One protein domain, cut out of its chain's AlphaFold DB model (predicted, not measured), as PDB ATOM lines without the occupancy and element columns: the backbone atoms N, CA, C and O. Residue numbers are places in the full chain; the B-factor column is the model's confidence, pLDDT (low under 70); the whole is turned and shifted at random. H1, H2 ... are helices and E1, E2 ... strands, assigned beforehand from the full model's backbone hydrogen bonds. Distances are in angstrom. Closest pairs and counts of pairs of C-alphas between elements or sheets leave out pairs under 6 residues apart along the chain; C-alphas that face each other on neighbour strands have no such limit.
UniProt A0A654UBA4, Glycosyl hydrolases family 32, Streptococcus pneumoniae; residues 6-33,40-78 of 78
ATOM      1  N   GLU A   6     -22.035 -48.823 -41.935       96.50
ATOM      2  CA  GLU A   6     -23.448 -48.712 -42.320       96.50
ATOM      3  C   GLU A   6     -24.083 -47.412 -41.812       96.50
ATOM      4  O   GLU A   6     -24.700 -46.677 -42.576       96.50
ATOM      5  N   ARG A   7     -23.857 -47.054 -40.542       95.75
ATOM      6  CA  ARG A   7     -24.415 -45.825 -39.970       95.75
ATOM      7  C   ARG A   7     -23.767 -44.560 -40.536       95.75
ATOM      8  O   ARG A   7     -24.457 -43.571 -40.761       95.75
ATOM      9  N   ARG A   8     -22.449 -44.578 -40.770       96.75
ATOM     10  CA  ARG A   8     -21.713 -43.454 -41.381       96.75
ATOM     11  C   ARG A   8     -22.161 -43.175 -42.813       96.75
ATOM     12  O   ARG A   8     -22.136 -42.019 -43.226       96.75
ATOM     13  N   TYR A   9     -22.565 -44.209 -43.543       97.00
ATOM     14  CA  TYR A   9     -22.979 -44.123 -44.943       97.00
ATOM     15  C   TYR A   9     -24.495 -44.267 -45.152       97.00
ATOM     16  O   TYR A   9     -24.938 -44.351 -46.295       97.00
ATOM     17  N   ARG A  10     -25.294 -44.228 -44.073       96.94
ATOM     18  CA  ARG A  10     -26.756 -44.101 -44.144       96.94
ATOM     19  C   ARG A  10     -27.115 -42.872 -44.984       96.94
ATOM     20  O   ARG A  10     -26.569 -41.787 -44.749       96.94
ATOM     21  N   LEU A  11     -28.026 -43.032 -45.947       97.62
ATOM     22  CA  LEU A  11     -28.461 -41.928 -46.801       97.62
ATOM     23  C   LEU A  11     -29.170 -40.864 -45.969       97.62
ATOM     24  O   LEU A  11     -29.792 -41.153 -44.950       97.62
ATOM     25  N   TYR A  12     -29.110 -39.615 -46.422       96.88
ATOM     26  CA  TYR A  12     -29.619 -38.484 -45.642       96.88
ATOM     27  C   TYR A  12     -31.132 -38.580 -45.414       96.88
ATOM     28  O   TYR A  12     -31.612 -38.217 -44.346       96.88
ATOM     29  N   GLN A  13     -31.863 -39.117 -46.392       97.31
ATOM     30  CA  GLN A  13     -33.311 -39.328 -46.322       97.31
ATOM     31  C   GLN A  13     -33.731 -40.419 -45.321       97.31
ATOM     32  O   GLN A  13     -34.886 -40.442 -44.909       97.31
ATOM     33  N   ASP A  14     -32.806 -41.303 -44.933       97.69
ATOM     34  CA  ASP A  14     -33.086 -42.428 -44.035       97.69
ATOM     35  C   ASP A  14     -32.873 -42.053 -42.555       97.69
ATOM     36  O   ASP A  14     -33.102 -42.870 -41.664       97.69
ATOM     37  N   TRP A  15     -32.403 -40.834 -42.269       96.88
ATOM     38  CA  TRP A  15     -32.371 -40.302 -40.908       96.88
ATOM     39  C   TRP A  15     -33.760 -39.817 -40.515       96.88
ATOM     40  O   TRP A  15     -34.374 -38.993 -41.196       96.88
ATOM     41  N   THR A  16     -34.259 -40.322 -39.390       97.81
ATOM     42  CA  THR A  16     -35.586 -39.951 -38.902       97.81
ATOM     43  C   THR A  16     -35.599 -38.507 -38.399       97.81
ATOM     44  O   THR A  16     -34.584 -37.963 -37.956       97.81
ATOM     45  N   GLN A  17     -36.773 -37.872 -38.429       97.56
ATOM     46  CA  GLN A  17     -36.928 -36.517 -37.884       97.56
ATOM     47  C   GLN A  17     -36.616 -36.461 -36.385       97.56
ATOM     48  O   GLN A  17     -36.054 -35.474 -35.919       97.56
ATOM     49  N   GLU A  18     -36.922 -37.530 -35.649       98.25
ATOM     50  CA  GLU A  18     -36.606 -37.659 -34.226       98.25
ATOM     51  C   GLU A  18     -35.091 -37.693 -33.980       98.25
ATOM     52  O   GLU A  18     -34.588 -36.923 -33.164       98.25
ATOM     53  N   GLU A  19     -34.334 -38.503 -34.734       96.88
ATOM     54  CA  GLU A  19     -32.867 -38.533 -34.634       96.88
ATOM     55  C   GLU A  19     -32.255 -37.159 -34.944       96.88
ATOM     56  O   GLU A  19     -31.377 -36.688 -34.219       96.88
ATOM     57  N   ILE A  20     -32.735 -36.495 -36.001       97.00
ATOM     58  CA  ILE A  20     -32.270 -35.157 -36.392       97.00
ATOM     59  C   ILE A  20     -32.577 -34.134 -35.295       97.00
ATOM     60  O   ILE A  20     -31.734 -33.286 -34.991       97.00
ATOM     61  N   GLN A  21     -33.769 -34.200 -34.704       97.94
ATOM     62  CA  GLN A  21     -34.173 -33.294 -33.638       97.94
ATOM     63  C   GLN A  21     -33.314 -33.496 -32.387       97.94
ATOM     64  O   GLN A  21     -32.787 -32.524 -31.849       97.94
ATOM     65  N   HIS A  22     -33.058 -34.748 -32.008       97.31
ATOM     66  CA  HIS A  22     -32.179 -35.074 -30.889       97.31
ATOM     67  C   HIS A  22     -30.748 -34.547 -31.096       97.31
ATOM     68  O   HIS A  22     -30.137 -34.002 -30.177       97.31
ATOM     69  N   ILE A  23     -30.206 -34.642 -32.318       96.88
ATOM     70  CA  ILE A  23     -28.888 -34.074 -32.649       96.88
ATOM     71  C   ILE A  23     -28.880 -32.553 -32.453       96.88
ATOM     72  O   ILE A  23     -27.929 -32.018 -31.884       96.88
ATOM     73  N   LYS A  24     -29.926 -31.852 -32.909       96.81
ATOM     74  CA  LYS A  24     -30.039 -30.392 -32.761       96.81
ATOM     75  C   LYS A  24     -30.139 -29.969 -31.299       96.81
ATOM     76  O   LYS A  24     -29.483 -29.010 -30.909       96.81
ATOM     77  N   GLU A  25     -30.933 -30.680 -30.504       97.12
ATOM     78  CA  GLU A  25     -31.103 -30.406 -29.073       97.12
ATOM     79  C   GLU A  25     -29.798 -30.607 -28.305       97.12
ATOM     80  O   GLU A  25     -29.395 -29.730 -27.545       97.12
ATOM     81  N   ASN A  26     -29.092 -31.710 -28.571       95.31
ATOM     82  CA  ASN A  26     -27.785 -31.966 -27.970       95.31
ATOM     83  C   ASN A  26     -26.755 -30.903 -28.370       95.31
ATOM     84  O   ASN A  26     -25.996 -30.440 -27.522       95.31
ATOM     85  N   MET A  27     -26.732 -30.508 -29.649       94.75
ATOM     86  CA  MET A  27     -25.848 -29.443 -30.126       94.75
ATOM     87  C   MET A  27     -26.143 -28.132 -29.401       94.75
ATOM     88  O   MET A  27     -25.219 -27.568 -28.839       94.75
ATOM     89  N   ALA A  28     -27.405 -27.696 -29.330       95.12
ATOM     90  CA  ALA A  28     -27.801 -26.416 -28.730       95.12
ATOM     91  C   ALA A  28     -27.456 -26.273 -27.234       95.12
ATOM     92  O   ALA A  28     -27.428 -25.160 -26.712       95.12
ATOM     93  N   GLN A  29     -27.214 -27.385 -26.539       96.06
ATOM     94  CA  GLN A  29     -26.802 -27.403 -25.134       96.06
ATOM     95  C   GLN A  29     -25.277 -27.384 -24.947       96.06
ATOM     96  O   GLN A  29     -24.805 -27.392 -23.809       96.06
ATOM     97  N   SER A  30     -24.491 -27.372 -26.028       95.25
ATOM     98  CA  SER A  30     -23.034 -27.391 -25.942       95.25
ATOM     99  C   SER A  30     -22.501 -26.097 -25.310       95.25
ATOM    100  O   SER A  30     -22.701 -25.014 -25.862       95.25
ATOM    101  N   PRO A  31     -21.742 -26.165 -24.200       96.62
ATOM    102  CA  PRO A  31     -21.078 -24.988 -23.644       96.62
ATOM    103  C   PRO A  31     -19.827 -24.582 -24.447       96.62
ATOM    104  O   PRO A  31     -19.159 -23.618 -24.086       96.62
ATOM    105  N   TRP A  32     -19.490 -25.324 -25.509       96.19
ATOM    106  CA  TRP A  32     -18.253 -25.183 -26.285       96.19
ATOM    107  C   TRP A  32     -18.460 -24.563 -27.673       96.19
ATOM    108  O   TRP A  32     -17.572 -24.658 -28.519       96.19
ATOM    109  N   HIS A  33     -19.623 -23.959 -27.924       95.94
ATOM    110  CA  HIS A  33     -19.884 -23.254 -29.177       95.94
ATOM    111  C   HIS A  33     -18.891 -22.118 -29.416       95.94
ATOM    112  O   HIS A  33     -18.467 -21.421 -28.490       95.94
ATOM    113  N   PRO A  40     -20.453 -25.824 -37.854       95.06
ATOM    114  CA  PRO A  40     -21.581 -26.466 -38.509       95.06
ATOM    115  C   PRO A  40     -22.849 -26.320 -37.661       95.06
ATOM    116  O   PRO A  40     -22.811 -26.429 -36.439       95.06
ATOM    117  N   LYS A  41     -24.012 -26.187 -38.311       92.94
ATOM    118  CA  LYS A  41     -25.308 -26.199 -37.602       92.94
ATOM    119  C   LYS A  41     -25.517 -27.487 -36.797       92.94
ATOM    120  O   LYS A  41     -26.122 -27.448 -35.732       92.94
ATOM    121  N   THR A  42     -25.042 -28.617 -37.324       95.44
ATOM    122  CA  THR A  42     -25.010 -29.915 -36.644       95.44
ATOM    123  C   THR A  42     -23.843 -30.768 -37.145       95.44
ATOM    124  O   THR A  42     -23.386 -30.632 -38.285       95.44
ATOM    125  N   GLY A  43     -23.397 -31.708 -36.310       95.56
ATOM    126  CA  GLY A  43     -22.445 -32.745 -36.701       95.56
ATOM    127  C   GLY A  43     -21.021 -32.233 -36.933       95.56
ATOM    128  O   GLY A  43     -20.557 -31.324 -36.253       95.56
ATOM    129  N   LEU A  44     -20.303 -32.868 -37.861       96.88
ATOM    130  CA  LEU A  44     -18.878 -32.635 -38.090       96.88
ATOM    131  C   LEU A  44     -18.638 -31.705 -39.287       96.88
ATOM    132  O   LEU A  44     -19.037 -32.024 -40.409       96.88
ATOM    133  N   LEU A  45     -17.907 -30.613 -39.065       97.44
ATOM    134  CA  LEU A  45     -17.279 -29.782 -40.099       97.44
ATOM    135  C   LEU A  45     -15.838 -30.247 -40.331       97.44
ATOM    136  O   LEU A  45     -15.159 -30.629 -39.380       97.44
ATOM    137  N   ASN A  46     -15.386 -30.253 -41.587       95.62
ATOM    138  CA  ASN A  46     -14.007 -30.586 -41.946       95.62
ATOM    139  C   ASN A  46     -13.448 -29.599 -42.994       95.62
ATOM    140  O   ASN A  46     -13.522 -28.393 -42.779       95.62
ATOM    141  N   ASP A  47     -12.888 -30.089 -44.104       97.94
ATOM    142  CA  ASP A  47     -12.129 -29.285 -45.061       97.94
ATOM    143  C   ASP A  47     -12.923 -28.073 -45.592       97.94
ATOM    144  O   ASP A  47     -14.091 -28.234 -45.966       97.94
ATOM    145  N   PRO A  48     -12.294 -26.888 -45.706       97.62
ATOM    146  CA  PRO A  48     -12.851 -25.773 -46.458       97.62
ATOM    147  C   PRO A  48     -12.819 -26.080 -47.959       97.62
ATOM    148  O   PRO A  48     -11.863 -26.653 -48.486       97.62
ATOM    149  N   ASN A  49     -13.853 -25.663 -48.680       97.56
ATOM    150  CA  ASN A  49     -13.989 -25.891 -50.112       97.56
ATOM    151  C   ASN A  49     -14.523 -24.649 -50.819       97.56
ATOM    152  O   ASN A  49     -15.238 -23.843 -50.236       97.56
ATOM    153  N   GLY A  50     -14.169 -24.489 -52.095       96.25
ATOM    154  CA  GLY A  50     -14.702 -23.405 -52.923       96.25
ATOM    155  C   GLY A  50     -14.455 -21.998 -52.368       96.25
ATOM    156  O   GLY A  50     -15.241 -21.101 -52.665       96.25
ATOM    157  N   PHE A  51     -13.396 -21.801 -51.569       97.88
ATOM    158  CA  PHE A  51     -13.049 -20.478 -51.061       97.88
ATOM    159  C   PHE A  51     -12.724 -19.556 -52.237       97.88
ATOM    160  O   PHE A  51     -11.755 -19.774 -52.966       97.88
ATOM    161  N   SER A  52     -13.592 -18.579 -52.468       98.06
ATOM    162  CA  SER A  52     -13.598 -17.786 -53.691       98.06
ATOM    163  C   SER A  52     -14.209 -16.410 -53.452       98.06
ATOM    164  O   SER A  52     -14.894 -16.180 -52.457       98.06
ATOM    165  N   TYR A  53     -13.946 -15.483 -54.371       98.19
ATOM    166  CA  TYR A  53     -14.622 -14.194 -54.419       98.19
ATOM    167  C   TYR A  53     -15.526 -14.152 -55.649       98.19
ATOM    168  O   TYR A  53     -15.053 -14.330 -56.771       98.19
ATOM    169  N   PHE A  54     -16.820 -13.934 -55.438       97.56
ATOM    170  CA  PHE A  54     -17.832 -13.928 -56.490       97.56
ATOM    171  C   PHE A  54     -18.975 -12.977 -56.120       97.56
ATOM    172  O   PHE A  54     -19.363 -12.892 -54.956       97.56
ATOM    173  N   ASP A  55     -19.489 -12.240 -57.107       97.12
ATOM    174  CA  ASP A  55     -20.592 -11.276 -56.948       97.12
ATOM    175  C   ASP A  55     -20.412 -10.299 -55.766       97.12
ATOM    176  O   ASP A  55     -21.280 -10.097 -54.915       97.12
ATOM    177  N   GLY A  56     -19.210  -9.722 -55.668       98.19
ATOM    178  CA  GLY A  56     -18.893  -8.727 -54.644       98.19
ATOM    179  C   GLY A  56     -18.699  -9.285 -53.228       98.19
ATOM    180  O   GLY A  56     -18.668  -8.503 -52.277       98.19
ATOM    181  N   LYS A  57     -18.608 -10.613 -53.053       98.06
ATOM    182  CA  LYS A  57     -18.542 -11.265 -51.737       98.06
ATOM    183  C   LYS A  57     -17.541 -12.416 -51.707       98.06
ATOM    184  O   LYS A  57     -17.293 -13.078 -52.710       98.06
ATOM    185  N   TRP A  58     -17.011 -12.687 -50.518       97.88
ATOM    186  CA  TRP A  58     -16.304 -13.933 -50.236       97.88
ATOM    187  C   TRP A  58     -17.312 -15.067 -50.025       97.88
ATOM    188  O   TRP A  58     -18.277 -14.913 -49.278       97.88
ATOM    189  N   ILE A  59     -17.073 -16.198 -50.682       97.50
ATOM    190  CA  ILE A  59     -17.854 -17.432 -50.601       97.50
ATOM    191  C   ILE A  59     -16.935 -18.513 -50.045       97.50
ATOM    192  O   ILE A  59     -15.812 -18.679 -50.520       97.50
ATOM    193  N   LEU A  60     -17.411 -19.254 -49.049       97.19
ATOM    194  CA  LEU A  60     -16.710 -20.389 -48.467       97.19
ATOM    195  C   LEU A  60     -17.708 -21.526 -48.270       97.19
ATOM    196  O   LEU A  60     -18.746 -21.327 -47.650       97.19
ATOM    197  N   PHE A  61     -17.371 -22.706 -48.776       97.56
ATOM    198  CA  PHE A  61     -18.059 -23.948 -48.453       97.56
ATOM    199  C   PHE A  61     -17.203 -24.785 -47.501       97.56
ATOM    200  O   PHE A  61     -16.008 -24.535 -47.330       97.56
ATOM    201  N   TYR A  62     -17.791 -25.821 -46.916       97.69
ATOM    202  CA  TYR A  62     -17.065 -26.823 -46.138       97.69
ATOM    203  C   TYR A  62     -17.673 -28.215 -46.305       97.69
ATOM    204  O   TYR A  62     -18.872 -28.361 -46.556       97.69
ATOM    205  N   GLN A  63     -16.851 -29.248 -46.116       98.19
ATOM    206  CA  GLN A  63     -17.337 -30.618 -45.989       98.19
ATOM    207  C   GLN A  63     -18.071 -30.797 -44.661       98.19
ATOM    208  O   GLN A  63     -17.507 -30.552 -43.590       98.19
ATOM    209  N   ASN A  64     -19.284 -31.338 -44.709       97.75
ATOM    210  CA  ASN A  64     -20.084 -31.620 -43.524       97.75
ATOM    211  C   ASN A  64     -20.577 -33.067 -43.497       97.75
ATOM    212  O   ASN A  64     -20.845 -33.675 -44.531       97.75
ATOM    213  N   PHE A  65     -20.697 -33.607 -42.287       97.62
ATOM    214  CA  PHE A  65     -21.549 -34.752 -41.992       97.62
ATOM    215  C   PHE A  65     -22.484 -34.347 -40.843       97.62
ATOM    216  O   PHE A  65     -22.020 -34.256 -39.703       97.62
ATOM    217  N   PRO A  66     -23.776 -34.080 -41.101       96.88
ATOM    218  CA  PRO A  66     -24.628 -33.364 -40.150       96.88
ATOM    219  C   PRO A  66     -25.112 -34.224 -38.979       96.88
ATOM    220  O   PRO A  66     -25.712 -33.690 -38.047       96.88
ATOM    221  N   PHE A  67     -24.871 -35.538 -39.014       96.75
ATOM    222  CA  PHE A  67     -25.516 -36.488 -38.106       96.75
ATOM    223  C   PHE A  67     -24.671 -36.901 -36.894       96.75
ATOM    224  O   PHE A  67     -25.125 -37.663 -36.041       96.75
ATOM    225  N   GLY A  68     -23.441 -36.393 -36.790       95.31
ATOM    226  CA  GLY A  68     -22.651 -36.455 -35.564       95.31
ATOM    227  C   GLY A  68     -21.151 -36.308 -35.784       95.31
ATOM    228  O   GLY A  68     -20.692 -36.007 -36.884       95.31
ATOM    229  N   ALA A  69     -20.380 -36.509 -34.716       94.44
ATOM    230  CA  ALA A  69     -18.936 -36.282 -34.680       94.44
ATOM    231  C   ALA A  69     -18.129 -37.437 -35.313       94.44
ATOM    232  O   ALA A  69     -17.334 -38.095 -34.648       94.44
ATOM    233  N   ALA A  70     -18.369 -37.722 -36.596       95.75
ATOM    234  CA  ALA A  70     -17.642 -38.736 -37.358       95.75
ATOM    235  C   ALA A  70     -17.520 -38.378 -38.843       95.75
ATOM    236  O   ALA A  70     -18.287 -37.590 -39.394       95.75
ATOM    237  N   HIS A  71     -16.563 -39.005 -39.528       95.94
ATOM    238  CA  HIS A  71     -16.427 -38.891 -40.979       95.94
ATOM    239  C   HIS A  71     -17.418 -39.827 -41.684       95.94
ATOM    240  O   HIS A  71     -17.058 -40.946 -42.043       95.94
ATOM    241  N   GLY A  72     -18.671 -39.392 -41.828       96.00
ATOM    242  CA  GLY A  72     -19.699 -40.089 -42.609       96.00
ATOM    243  C   GLY A  72     -19.809 -39.617 -44.059       96.00
ATOM    244  O   GLY A  72     -18.892 -38.989 -44.584       96.00
ATOM    245  N   LEU A  73     -20.940 -39.920 -44.697       96.56
ATOM    246  CA  LEU A  73     -21.279 -39.492 -46.055       96.56
ATOM    247  C   LEU A  73     -21.277 -37.956 -46.134       96.56
ATOM    248  O   LEU A  73     -22.113 -37.308 -45.508       96.56
ATOM    249  N   LYS A  74     -20.311 -37.376 -46.854       95.31
ATOM    250  CA  LYS A  74     -20.059 -35.927 -46.879       95.31
ATOM    251  C   LYS A  74     -20.902 -35.194 -47.923       95.31
ATOM    252  O   LYS A  74     -21.086 -35.692 -49.031       95.31
ATOM    253  N   SER A  75     -21.290 -33.967 -47.599       94.25
ATOM    254  CA  SER A  75     -21.825 -32.966 -48.530       94.25
ATOM    255  C   SER A  75     -21.103 -31.629 -48.354       94.25
ATOM    256  O   SER A  75     -20.479 -31.381 -47.321       94.25
ATOM    257  N   TYR A  76     -21.188 -30.764 -49.366       89.56
ATOM    258  CA  TYR A  76     -20.717 -29.382 -49.277       89.56
ATOM    259  C   TYR A  76     -21.836 -28.494 -48.734       89.56
ATOM    260  O   TYR A  76     -22.958 -28.537 -49.238       89.56
ATOM    261  N   HIS A  77     -21.528 -27.695 -47.718       88.31
ATOM    262  CA  HIS A  77     -22.443 -26.716 -47.129       88.31
ATOM    263  C   HIS A  77     -21.869 -25.305 -47.264       88.31
ATOM    264  O   HIS A  77     -20.650 -25.152 -47.268       88.31
ATOM    265  N   PHE A  78     -22.759 -24.317 -47.393       77.75
ATOM    266  CA  PHE A  78     -22.479 -22.877 -47.388       77.75
ATOM    267  C   PHE A  78     -22.884 -22.277 -46.039       77.75
ATOM    268  O   PHE A  78     -23.921 -22.730 -45.488       77.75
TER     269      PHE A  78
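AT A GLANCE: This is residues 6 to 33 and 40 to 78 of the 78 residues of the protein "Glycosyl hydrolases family 32" of Streptococcus pneumoniae (UniProt A0A654UBA4). A long, twisted two-stranded hairpin, E1 and E2, reaches out to a tip at residues 55 and 56, with the short strand E3 beside E2 to make a narrow three-stranded sheet. One helix, H1, stands off beyond the other end of the hairpin, away from the sheet, with unnamed stretches of chain around that end. The printed part has 67 residues, with one named helix and three named strands in the order H1, E1, E2, E3; the sheet's order is E1 - E2 - E3, all antiparallel. The class is mixed, helices and strands, with 35 residues in named elements. The whole is loose, with a radius of gyration of the C-alphas of 13.7 A, and its C-alphas span 40 by 29 by 18 A along their three main axes.

HOW THE PARTS SIT: Residues 6 to 16 come first and hold no named element, though residues 6 to 8 and 12 to 14 are short helical runs. H1, residues 17 to 28, follows, and every O i to N i+4 pair inside it is within hydrogen-bond range. H1 is not on the sheet of the three strands, with 0 pairs of C-alphas within 10 A. After the cut come E1, residues 44 to 54, and E2, residues 57 to 65, a hairpin of antiparallel neighbours with 158 degrees between their directions. C-alphas that face each other along this pair include those of Leu 44 and Phe 65, 5.2 A apart, and those of Tyr 53 and Trp 58, 4.5 A apart. Across it, N 44 and O 65 are 2.9 A apart and N 61 and O 49 are 2.8 A apart, both within hydrogen-bond range. E1 bends by 63 degrees at residue 47. E3, residues 75 to 77, is the antiparallel neighbour of E2, at 144 degrees, and these two also form a hairpin. The C-alphas of Gln 63 and Tyr 76 face each other at 4.9 A, and N 64 and O 75 are within hydrogen-bond range at 2.9 A. E1, E2 and E3 make a meander, each strand the antiparallel neighbour of the one before. E1 and E3 are the edge strands and E2 is the inner one; the closest C-alphas of E1 and E3, those of Asn 49 and Tyr 76, are 7.6 A apart. H1 is apart from E2 and from E3. The sheet is only just strongly twisted, its C-alphas lying up to 4.3 A off the best plane through them.

IN THESE COORDINATES: H1 runs from C-alpha 17 at (-36.928, -36.517, -37.884) to C-alpha 28, 16.4 A in all. E1, the longest strand by residues, begins at C-alpha 44 at (-18.878, -32.635, -38.090) and measures 26.3 A from first to last C-alpha. E2 has 9 residues, from Lys 57 to Phe 65, and measures 25.6 A. E3, only 3 residues long, ends at C-alpha 77 at (-22.443, -26.716, -47.129).

THE WHOLE: The two C-alphas farthest apart are those of Glu 6 and Gly 56, at 42.1 A. Residues 34 to 39 are not printed, and C-alphas 33 and 40 are 10.0 A apart across this cut, which lies in the link from H1 to E1. The link from E1 to E2, with 2 residues between them, is tight, and the link from E2 to E3, with 9, is short. The printed part ends at Phe 78, the chain's last residue. The mean pLDDT of the printed part is 96.2, that of E3 is 91, and no printed residue is under 70.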